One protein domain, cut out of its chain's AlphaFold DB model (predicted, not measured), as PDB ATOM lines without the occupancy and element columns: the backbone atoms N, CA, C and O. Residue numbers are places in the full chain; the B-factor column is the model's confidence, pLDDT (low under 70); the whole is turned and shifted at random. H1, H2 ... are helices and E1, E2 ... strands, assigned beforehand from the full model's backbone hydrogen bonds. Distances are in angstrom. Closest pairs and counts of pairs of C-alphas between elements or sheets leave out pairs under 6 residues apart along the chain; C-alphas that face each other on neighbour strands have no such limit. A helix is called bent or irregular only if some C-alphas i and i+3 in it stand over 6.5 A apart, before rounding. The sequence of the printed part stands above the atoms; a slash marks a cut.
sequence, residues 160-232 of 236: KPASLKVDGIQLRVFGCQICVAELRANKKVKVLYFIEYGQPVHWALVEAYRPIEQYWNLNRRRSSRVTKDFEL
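What this domain is: This is residues 160 to 232 of the 236 residues of an uncharacterized protein of Proteobacteria bacterium (UniProt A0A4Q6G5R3). A long twisted ribbon of two antiparallel strands, E3 and E5, makes a bridge between two ends, with the short strand E4 beside E3 at one of them. At the other end the hairpin of E1 and E2 stands crosswise, with H1 packed on both E1 and E3; near the E4 end of the bridge H2 sits beside the strands, over none of them, on the same face of the sheet as H1, with open space between the two helices, and its residues 212 to 220 stick out. The printed part has 73 residues, with two named helices and five named strands in the order E1 E2 H1 E3 E4 H2 E5; the class is mixed, helices and strands. The larger sheet runs E4 E3 E5 and the other E1 E2, both antiparallel. The whole is compact, with a radius of gyration of the C-alphas of 12.8 A and spans of 29 by 25 by 19 A.

Where its parts are: E1, residues 160 to 166, begins at C-alpha 160 (6.656, 5.544, 15.952) and is 18.3 A long. E2 covers residues 169 to 176, 21.3 A, and H1 residues 177 to 186, 14.0 A. E3, residues 188 to 196, is the longest strand, 24.8 A, and starts at C-alpha 188 (-1.875, 11.387, 3.940). E4 is residues 199 to 202. H2, residues 211 to 224, is irregular: C-alphas 220 and 223 are 8.4 A apart. E5, residues 225 to 231, is 20.1 A long and ends at C-alpha 231 (1.809, 13.149, 1.984).

How they stand to each other: E3 is the inner strand of its sheet, which is only just strongly twisted, with C-alphas up to 4.5 A off the best plane. E3 and E5 are antiparallel; N 191 and O 228 are 2.8 A apart, within hydrogen-bond range. E3 and E4 form a hairpin, with N 194 and O 201 at 2.8 A. E4, H2 and E5 form a split strand-helix-strand unit, two strands running the same way with E3 between them; its crossover is right-handed. The closest C-alphas of E3 and H2 are those of Ile 195 and Ser 224, 5.1 A. H1 is on the sheet at a height of 4.7 A, over none of its strands; its closest C-alpha pair with E3 is Leu 183 and Val 189, 4.9 A. E1 and E2 form a hairpin, with N 162 and O 173 at 2.8 A. The closest C-alphas of E1 and E5 are those of Lys 165 and Glu 231, 6.4 A. H1 and H2 are apart. Every O i to N i+4 pair of H1 is within hydrogen-bond range; in H2 2 of 10 are, beside 6 of 11 O i to N i+3 pairs.

The domain as a whole: The two C-alphas farthest apart, those of Ala 185 and Tyr 197, are 34.5 A apart. The printed part has no cut. No link is long; E4 to H2, 8 residues, is short and the others are tight. The mean pLDDT of the printed part is 72.5, and 31 residues are under 70, among them residues 165 to 172 and 219 to 232.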
ATOM      1  N   LYS A 160       5.900   6.204  17.008       81.25
ATOM      2  CA  LYS A 160       6.656   5.544  15.952       81.25
ATOM      3  C   LYS A 160       7.344   6.599  15.091       81.25
ATOM      4  O   LYS A 160       6.763   7.669  14.873       81.25
ATOM      5  N   PRO A 161       8.567   6.323  14.615       78.75
ATOM      6  CA  PRO A 161       9.189   7.166  13.611       78.75
ATOM      7  C   PRO A 161       8.368   7.115  12.313       78.75
ATOM      8  O   PRO A 161       7.801   6.076  11.973       78.75
ATOM      9  N   ALA A 162       8.309   8.235  11.600       75.94
ATOM     10  CA  ALA A 162       7.696   8.369  10.286       75.94
ATOM     11  C   ALA A 162       8.523   9.326   9.417       75.94
ATOM     12  O   ALA A 162       9.156  10.245   9.939       75.94
ATOM     13  N   SER A 163       8.500   9.120   8.103       75.12
ATOM     14  CA  SER A 163       9.178   9.977   7.124       75.12
ATOM     15  C   SER A 163       8.144  10.709   6.272       75.12
ATOM     16  O   SER A 163       7.218  10.088   5.752       75.12
ATOM     17  N   LEU A 164       8.285  12.027   6.147       71.31
ATOM     18  CA  LEU A 164       7.348  12.925   5.457       71.31
ATOM     19  C   LEU A 164       8.079  13.724   4.386       71.31
ATOM     20  O   LEU A 164       9.277  13.962   4.526       71.31
ATOM     21  N   LYS A 165       7.347  14.235   3.392       65.12
ATOM     22  CA  LYS A 165       7.824  15.332   2.540       65.12
ATOM     23  C   LYS A 165       7.069  16.606   2.889       65.12
ATOM     24  O   LYS A 165       5.845  16.635   2.802       65.12
ATOM     25  N   VAL A 166       7.795  17.648   3.264       62.41
ATOM     26  CA  VAL A 166       7.251  18.987   3.513       62.41
ATOM     27  C   VAL A 166       8.014  19.941   2.607       62.41
ATOM     28  O   VAL A 166       9.236  20.001   2.692       62.41
ATOM     29  N   ASP A 167       7.316  20.614   1.691       56.41
ATOM     30  CA  ASP A 167       7.893  21.608   0.769       56.41
ATOM     31  C   ASP A 167       9.144  21.118   0.014       56.41
ATOM     32  O   ASP A 167      10.134  21.824  -0.147       56.41
ATOM     33  N   GLY A 168       9.123  19.859  -0.435       52.94
ATOM     34  CA  GLY A 168      10.248  19.248  -1.152       52.94
ATOM     35  C   GLY A 168      11.299  18.582  -0.258       52.94
ATOM     36  O   GLY A 168      12.045  17.737  -0.751       52.94
ATOM     37  N   ILE A 169      11.310  18.874   1.044       51.47
ATOM     38  CA  ILE A 169      12.293  18.383   2.015       51.47
ATOM     39  C   ILE A 169      11.782  17.106   2.686       51.47
ATOM     40  O   ILE A 169      10.646  17.044   3.161       51.47
ATOM     41  N   GLN A 170      12.632  16.080   2.753       61.66
ATOM     42  CA  GLN A 170      12.334  14.860   3.495       61.66
ATOM     43  C   GLN A 170      12.614  15.071   4.988       61.66
ATOM     44  O   GLN A 170      13.743  15.350   5.387       61.66
ATOM     45  N   LEU A 171      11.587  14.920   5.822       57.00
ATOM     46  CA  LEU A 171      11.668  15.078   7.271       57.00
ATOM     47  C   LEU A 171      11.407  13.747   7.966       57.00
ATOM     48  O   LEU A 171      10.413  13.075   7.692       57.00
ATOM     49  N   ARG A 172      12.274  13.389   8.916       69.38
ATOM     50  CA  ARG A 172      12.054  12.260   9.823       69.38
ATOM     51  C   ARG A 172      11.472  12.783  11.129       69.38
ATOM     52  O   ARG A 172      12.103  13.580  11.815       69.38
ATOM     53  N   VAL A 173      10.274  12.329  11.473       71.38
ATOM     54  CA  VAL A 173       9.510  12.810  12.630       71.38
ATOM     55  C   VAL A 173       9.047  11.655  13.510       71.38
ATOM     56  O   VAL A 173       9.070  10.495  13.103       71.38
ATOM     57  N   PHE A 174       8.554  11.974  14.706       79.19
ATOM     58  CA  PHE A 174       7.855  11.019  15.561       79.19
ATOM     59  C   PHE A 174       6.363  11.346  15.632       79.19
ATOM     60  O   PHE A 174       5.955  12.450  16.003       79.19
ATOM     61  N   GLY A 175       5.535  10.358  15.297       81.56
ATOM     62  CA  GLY A 175       4.083  10.450  15.382       81.56
ATOM     63  C   GLY A 175       3.509   9.460  16.385       81.56
ATOM     64  O   GLY A 175       4.079   8.397  16.619       81.56
ATOM     65  N   CYS A 176       2.344   9.773  16.949       85.62
ATOM     66  CA  CYS A 176       1.586   8.773  17.691       85.62
ATOM     67  C   CYS A 176       1.074   7.682  16.740       85.62
ATOM     68  O   CYS A 176       0.852   7.926  15.553       85.62
ATOM     69  N   GLN A 177       0.834   6.490  17.277       87.38
ATOM     70  CA  GLN A 177       0.433   5.307  16.522       87.38
ATOM     71  C   GLN A 177      -0.775   5.547  15.609       87.38
ATOM     72  O   GLN A 177      -0.814   4.995  14.518       87.38
ATOM     73  N   ILE A 178      -1.723   6.392  16.028       87.94
ATOM     74  CA  ILE A 178      -2.904   6.744  15.229       87.94
ATOM     75  C   ILE A 178      -2.488   7.522  13.977       87.94
ATOM     76  O   ILE A 178      -2.812   7.107  12.873       87.94
ATOM     77  N   CYS A 179      -1.729   8.608  14.141       85.56
ATOM     78  CA  CYS A 179      -1.311   9.444  13.016       85.56
ATOM     79  C   CYS A 179      -0.355   8.702  12.076       85.56
ATOM     80  O   CYS A 179      -0.434   8.878  10.870       85.56
ATOM     81  N   VAL A 180       0.524   7.848  12.607       87.00
ATOM     82  CA  VAL A 180       1.413   7.023  11.772       87.00
ATOM     83  C   VAL A 180       0.625   5.952  11.014       87.00
ATOM     84  O   VAL A 180       0.919   5.694   9.852       87.00
ATOM     85  N   ALA A 181      -0.389   5.341  11.635       86.31
ATOM     86  CA  ALA A 181      -1.265   4.393  10.951       86.31
ATOM     87  C   ALA A 181      -2.092   5.072   9.850       86.31
ATOM     88  O   ALA A 181      -2.174   4.544   8.747       86.31
ATOM     89  N   GLU A 182      -2.644   6.258  10.122       85.75
ATOM     90  CA  GLU A 182      -3.372   7.069   9.139       85.75
ATOM     91  C   GLU A 182      -2.472   7.461   7.964       85.75
ATOM     92  O   GLU A 182      -2.832   7.245   6.808       85.75
ATOM     93  N   LEU A 183      -1.261   7.937   8.265       84.12
ATOM     94  CA  LEU A 183      -0.267   8.297   7.263       84.12
ATOM     95  C   LEU A 183       0.117   7.099   6.381       84.12
ATOM     96  O   LEU A 183       0.260   7.258   5.174       84.12
ATOM     97  N   ARG A 184       0.257   5.896   6.951       85.69
ATOM     98  CA  ARG A 184       0.555   4.671   6.190       85.69
ATOM     99  C   ARG A 184      -0.622   4.197   5.343       85.69
ATOM    100  O   ARG A 184      -0.417   3.809   4.200       85.69
ATOM    101  N   ALA A 185      -1.833   4.229   5.894       86.00
ATOM    102  CA  ALA A 185      -3.030   3.744   5.214       86.00
ATOM    103  C   ALA A 185      -3.439   4.657   4.051       86.00
ATOM    104  O   ALA A 185      -3.701   4.185   2.950       86.00
ATOM    105  N   ASN A 186      -3.455   5.969   4.286       83.69
ATOM    106  CA  ASN A 186      -3.997   6.938   3.336       83.69
ATOM    107  C   ASN A 186      -2.913   7.650   2.522       83.69
ATOM    108  O   ASN A 186      -3.234   8.506   1.698       83.69
ATOM    109  N   LYS A 187      -1.631   7.370   2.801       81.62
ATOM    110  CA  LYS A 187      -0.476   8.161   2.335       81.62
ATOM    111  C   LYS A 187      -0.610   9.653   2.655       81.62
ATOM    112  O   LYS A 187       0.085  10.459   2.050       81.62
ATOM    113  N   LYS A 188      -1.508  10.019   3.574       81.38
ATOM    114  CA  LYS A 188      -1.875  11.387   3.940       81.38
ATOM    115  C   LYS A 188      -2.173  11.469   5.428       81.38
ATOM    116  O   LYS A 188      -2.744  10.539   5.991       81.38
ATOM    117  N   VAL A 189      -1.811  12.580   6.061       84.62
ATOM    118  CA  VAL A 189      -2.121  12.837   7.474       84.62
ATOM    119  C   VAL A 189      -2.313  14.323   7.748       84.62
ATOM    120  O   VAL A 189      -1.634  15.169   7.166       84.62
ATOM    121  N   LYS A 190      -3.204  14.634   8.689       84.19
ATOM    122  CA  LYS A 190      -3.452  16.002   9.153       84.19
ATOM    123  C   LYS A 190      -2.410  16.447  10.170       84.19
ATOM    124  O   LYS A 190      -2.265  15.833  11.226       84.19
ATOM    125  N   VAL A 191      -1.754  17.566   9.886       80.38
ATOM    126  CA  VAL A 191      -0.837  18.265  10.791       80.38
ATOM    127  C   VAL A 191      -1.524  19.490  11.393       80.38
ATOM    128  O   VAL A 191      -2.219  20.233  10.701       80.38
ATOM    129  N   LEU A 192      -1.334  19.696  12.693       83.62
ATOM    130  CA  LEU A 192      -1.885  20.788  13.484       83.62
ATOM    131  C   LEU A 192      -1.040  22.065  13.345       83.62
ATOM    132  O   LEU A 192       0.141  22.088  13.680       83.62
ATOM    133  N   TYR A 193      -1.690  23.156  12.958       80.38
ATOM    134  CA  TYR A 193      -1.138  24.510  12.950       80.38
ATOM    135  C   TYR A 193      -1.987  25.417  13.839       80.38
ATOM    136  O   TYR A 193      -3.201  25.231  13.947       80.38
ATOM    137  N   PHE A 194      -1.365  26.419  14.449       78.25
ATOM    138  CA  PHE A 194      -2.059  27.552  15.059       78.25
ATOM    139  C   PHE A 194      -1.961  28.778  14.158       78.25
ATOM    140  O   PHE A 194      -1.053  28.871  13.340       78.25
ATOM    141  N   ILE A 195      -2.900  29.706  14.294       79.62
ATOM    142  CA  ILE A 195      -2.834  31.010  13.642       79.62
ATOM    143  C   ILE A 195      -2.187  31.991  14.617       79.62
ATOM    144  O   ILE A 195      -2.795  32.337  15.630       79.62
ATOM    145  N   GLU A 196      -0.977  32.442  14.299       68.69
ATOM    146  CA  GLU A 196      -0.298  33.542  14.991       68.69
ATOM    147  C   GLU A 196      -0.058  34.671  13.991       68.69
ATOM    148  O   GLU A 196       0.410  34.433  12.880       68.69
ATOM    149  N   TYR A 197      -0.457  35.896  14.351       75.69
ATOM    150  CA  TYR A 197      -0.340  37.081  13.488       75.69
ATOM    151  C   TYR A 197      -0.911  36.890  12.064       75.69
ATOM    152  O   TYR A 197      -0.391  37.425  11.090       75.69
ATOM    153  N   GLY A 198      -1.986  36.102  11.931       75.38
ATOM    154  CA  GLY A 198      -2.644  35.815  10.649       75.38
ATOM    155  C   GLY A 198      -1.983  34.720   9.799       75.38
ATOM    156  O   GLY A 198      -2.509  34.392   8.740       75.38
ATOM    157  N   GLN A 199      -0.884  34.115  10.259       72.56
ATOM    158  CA  GLN A 199      -0.151  33.070   9.539       72.56
ATOM    159  C   GLN A 199      -0.275  31.703  10.241       72.56
ATOM    160  O   GLN A 199      -0.295  31.639  11.473       72.56
ATOM    161  N   PRO A 200      -0.354  30.586   9.490       73.75
ATOM    162  CA  PRO A 200      -0.356  29.248  10.066       73.75
ATOM    163  C   PRO A 200       1.052  28.841  10.521       73.75
ATOM    164  O   PRO A 200       1.915  28.521   9.706       73.75
ATOM    165  N   VAL A 201       1.254  28.770  11.832       69.44
ATOM    166  CA  VAL A 201       2.492  28.348  12.493       69.44
ATOM    167  C   VAL A 201       2.336  26.918  13.007       69.44
ATOM    168  O   VAL A 201       1.337  26.572  13.642       69.44
ATOM    169  N   HIS A 202       3.303  26.049  12.708       74.94
ATOM    170  CA  HIS A 202       3.275  24.663  13.181       74.94
ATOM    171  C   HIS A 202       3.244  24.636  14.713       74.94
ATOM    172  O   HIS A 202       3.989  25.373  15.354       74.94
ATOM    173  N   TRP A 203       2.432  23.765  15.322       75.25
ATOM    174  CA  TRP A 203       2.216  23.786  16.776       75.25
ATOM    175  C   TRP A 203       3.499  23.705  17.614       75.25
ATOM    176  O   TRP A 203       3.534  24.225  18.725       75.25
ATOM    177  N   ALA A 204       4.541  23.043  17.102       68.31
ATOM    178  CA  ALA A 204       5.814  22.897  17.807       68.31
ATOM    179  C   ALA A 204       6.606  24.212  17.905       68.31
ATOM    180  O   ALA A 204       7.448  24.332  18.793       68.31
ATOM    181  N   LEU A 205       6.325  25.173  17.019       64.75
ATOM    182  CA  LEU A 205       6.965  26.489  16.966       64.75
ATOM    183  C   LEU A 205       6.215  27.546  17.791       64.75
ATOM    184  O   LEU A 205       6.718  28.644  17.982       64.75
ATOM    185  N   VAL A 206       5.031  27.216  18.308       69.81
ATOM    186  CA  VAL A 206       4.218  28.129  19.114       69.81
ATOM    187  C   VAL A 206       4.721  28.117  20.556       69.81
ATOM    188  O   VAL A 206       4.450  27.180  21.312       69.81
ATOM    189  N   GLU A 207       5.445  29.160  20.964       66.50
ATOM    190  CA  GLU A 207       6.098  29.216  22.279       66.50
ATOM    191  C   GLU A 207       5.114  29.142  23.451       66.50
ATOM    192  O   GLU A 207       5.387  28.464  24.445       66.50
ATOM    193  N   ALA A 208       3.951  29.785  23.323       70.12
ATOM    194  CA  ALA A 208       2.898  29.786  24.340       70.12
ATOM    195  C   ALA A 208       2.104  28.467  24.395       70.12
ATOM    196  O   ALA A 208       1.290  28.251  25.303       70.12
ATOM    197  N   TYR A 209       2.303  27.577  23.417       71.50
ATOM    198  CA  TYR A 209       1.609  26.305  23.361       71.50
ATOM    199  C   TYR A 209       2.371  25.238  24.148       71.50
ATOM    200  O   TYR A 209       3.556  24.963  23.944       71.50
ATOM    201  N   ARG A 210       1.661  24.609  25.082       71.06
ATOM    202  CA  ARG A 210       2.167  23.510  25.907       71.06
ATOM    203  C   ARG A 210       1.322  22.273  25.612       71.06
ATOM    204  O   ARG A 210       0.236  22.137  26.176       71.06
ATOM    205  N   PRO A 211       1.781  21.357  24.736       73.69
ATOM    206  CA  PRO A 211       0.995  20.188  24.338       73.69
ATOM    207  C   PRO A 211       0.517  19.349  25.528       73.69
ATOM    208  O   PRO A 211      -0.624  18.896  25.548       73.69
ATOM    209  N   ILE A 212       1.359  19.213  26.556       65.25
ATOM    210  CA  ILE A 212       1.067  18.473  27.792       65.25
ATOM    211  C   ILE A 212      -0.211  18.982  28.477       65.25
ATOM    212  O   ILE A 212      -1.046  18.179  28.895       65.25
ATOM    213  N   GLU A 213      -0.382  20.301  28.541       65.25
ATOM    214  CA  GLU A 213      -1.483  20.974  29.237       65.25
ATOM    215  C   GLU A 213      -2.690  21.215  28.321       65.25
ATOM    216  O   GLU A 213      -3.848  21.161  28.742       65.25
ATOM    217  N   GLN A 214      -2.427  21.495  27.043       72.69
ATOM    218  CA  GLN A 214      -3.400  22.120  26.149       72.69
ATOM    219  C   GLN A 214      -3.895  21.192  25.032       72.69
ATOM    220  O   GLN A 214      -4.956  21.470  24.471       72.69
ATOM    221  N   TYR A 215      -3.214  20.076  24.722       78.88
ATOM    222  CA  TYR A 215      -3.641  19.128  23.675       78.88
ATOM    223  C   TYR A 215      -5.086  18.653  23.874       78.88
ATOM    224  O   TYR A 215      -5.914  18.698  22.964       78.88
ATOM    225  N   TRP A 216      -5.437  18.271  25.099       67.88
ATOM    226  CA  TRP A 216      -6.763  17.730  25.407       67.88
ATOM    227  C   TRP A 216      -7.878  18.783  25.392       67.88
ATOM    228  O   TRP A 216      -9.051  18.431  25.292       67.88
ATOM    229  N   ASN A 217      -7.510  20.065  25.435       73.25
ATOM    230  CA  ASN A 217      -8.419  21.208  25.379       73.25
ATOM    231  C   ASN A 217      -8.368  21.939  24.030       73.25
ATOM    232  O   ASN A 217      -8.942  23.019  23.896       73.25
ATOM    233  N   LEU A 218      -7.743  21.349  23.005       72.75
ATOM    234  CA  LEU A 218      -7.614  21.950  21.676       72.75
ATOM    235  C   LEU A 218      -8.957  22.363  21.053       72.75
ATOM    236  O   LEU A 218      -9.027  23.341  20.311       72.75
ATOM    237  N   ASN A 219     -10.046  21.660  21.374       65.06
ATOM    238  CA  ASN A 219     -11.385  22.000  20.883       65.06
ATOM    239  C   ASN A 219     -11.890  23.361  21.381       65.06
ATOM    240  O   ASN A 219     -12.695  23.980  20.692       65.06
ATOM    241  N   ARG A 220     -11.379  23.859  22.515       63.50
ATOM    242  CA  ARG A 220     -11.685  25.204  23.031       63.50
ATOM    243  C   ARG A 220     -10.944  26.319  22.282       63.50
ATOM    244  O   ARG A 220     -11.331  27.470  22.399       63.50
ATOM    245  N   ARG A 221      -9.918  25.985  21.489       60.44
ATOM    246  CA  ARG A 221      -9.123  26.916  20.665       60.44
ATOM    247  C   ARG A 221      -9.470  26.822  19.173       60.44
ATOM    248  O   ARG A 221      -8.603  26.949  18.320       60.44
ATOM    249  N   ARG A 222     -10.731  26.521  18.833       60.34
ATOM    250  CA  ARG A 222     -11.150  26.274  17.436       60.34
ATOM    251  C   ARG A 222     -10.876  27.450  16.491       60.34
ATOM    252  O   ARG A 222     -10.526  27.190  15.351       60.34
ATOM    253  N   SER A 223     -11.000  28.691  16.959       60.06
ATOM    254  CA  SER A 223     -10.789  29.895  16.144       60.06
ATOM    255  C   SER A 223      -9.323  30.186  15.817       60.06
ATOM    256  O   SER A 223      -9.057  30.931  14.884       60.06
ATOM    257  N   SER A 224      -8.371  29.605  16.553       62.53
ATOM    258  CA  SER A 224      -6.943  29.910  16.416       62.53
ATOM    259  C   SER A 224      -6.117  28.754  15.857       62.53
ATOM    260  O   SER A 224      -4.900  28.758  16.007       62.53
ATOM    261  N   ARG A 225      -6.738  27.748  15.223       64.25
ATOM    262  CA  ARG A 225      -6.012  26.604  14.647       64.25
ATOM    263  C   ARG A 225      -6.553  26.152  13.298       64.25
ATOM    264  O   ARG A 225      -7.752  26.219  13.052       64.25
ATOM    265  N   VAL A 226      -5.661  25.609  12.476       69.81
ATOM    266  CA  VAL A 226      -5.950  25.017  11.163       69.81
ATOM    267  C   VAL A 226      -5.233  23.673  11.065       69.81
ATOM    268  O   VAL A 226      -4.177  23.478  11.662       69.81
ATOM    269  N   THR A 227      -5.803  22.717  10.337       68.56
ATOM    270  CA  THR A 227      -5.125  21.456  10.003       68.56
ATOM    271  C   THR A 227      -4.792  21.424   8.521       68.56
ATOM    272  O   THR A 227      -5.663  21.743   7.715       68.56
ATOM    273  N   LYS A 228      -3.569  21.020   8.168       68.81
ATOM    274  CA  LYS A 228      -3.119  20.851   6.777       68.81
ATOM    275  C   LYS A 228      -2.779  19.385   6.505       68.81
ATOM    276  O   LYS A 228      -2.240  18.727   7.393       68.81
ATOM    277  N   ASP A 229      -3.094  18.888   5.314       68.44
ATOM    278  CA  ASP A 229      -2.794  17.510   4.907       68.44
ATOM    279  C   ASP A 229      -1.368  17.402   4.342       68.44
ATOM    280  O   ASP A 229      -0.949  18.254   3.560       68.44
ATOM    281  N   PHE A 230      -0.635  16.350   4.718       64.81
ATOM    282  CA  PHE A 230       0.720  16.056   4.230       64.81
ATOM    283  C   PHE A 230       0.853  14.624   3.732       64.81
ATOM    284  O   PHE A 230       0.272  13.719   4.328       64.81
ATOM    285  N   GLU A 231       1.645  14.431   2.676       62.78
ATOM    286  CA  GLU A 231       1.809  13.149   1.984       62.78
ATOM    287  C   GLU A 231       3.004  12.323   2.502       62.78
ATOM    288  O   GLU A 231       4.061  12.860   2.853       62.78
ATOM    289  N   LEU A 232       2.837  10.995   2.553       47.66
ATOM    290  CA  LEU A 232       3.894  10.032   2.886       47.66
ATOM    291  C   LEU A 232       4.830   9.846   1.681       47.66
ATOM    292  O   LEU A 232       4.371   9.602   0.565       47.66
TER     293      LEU A 232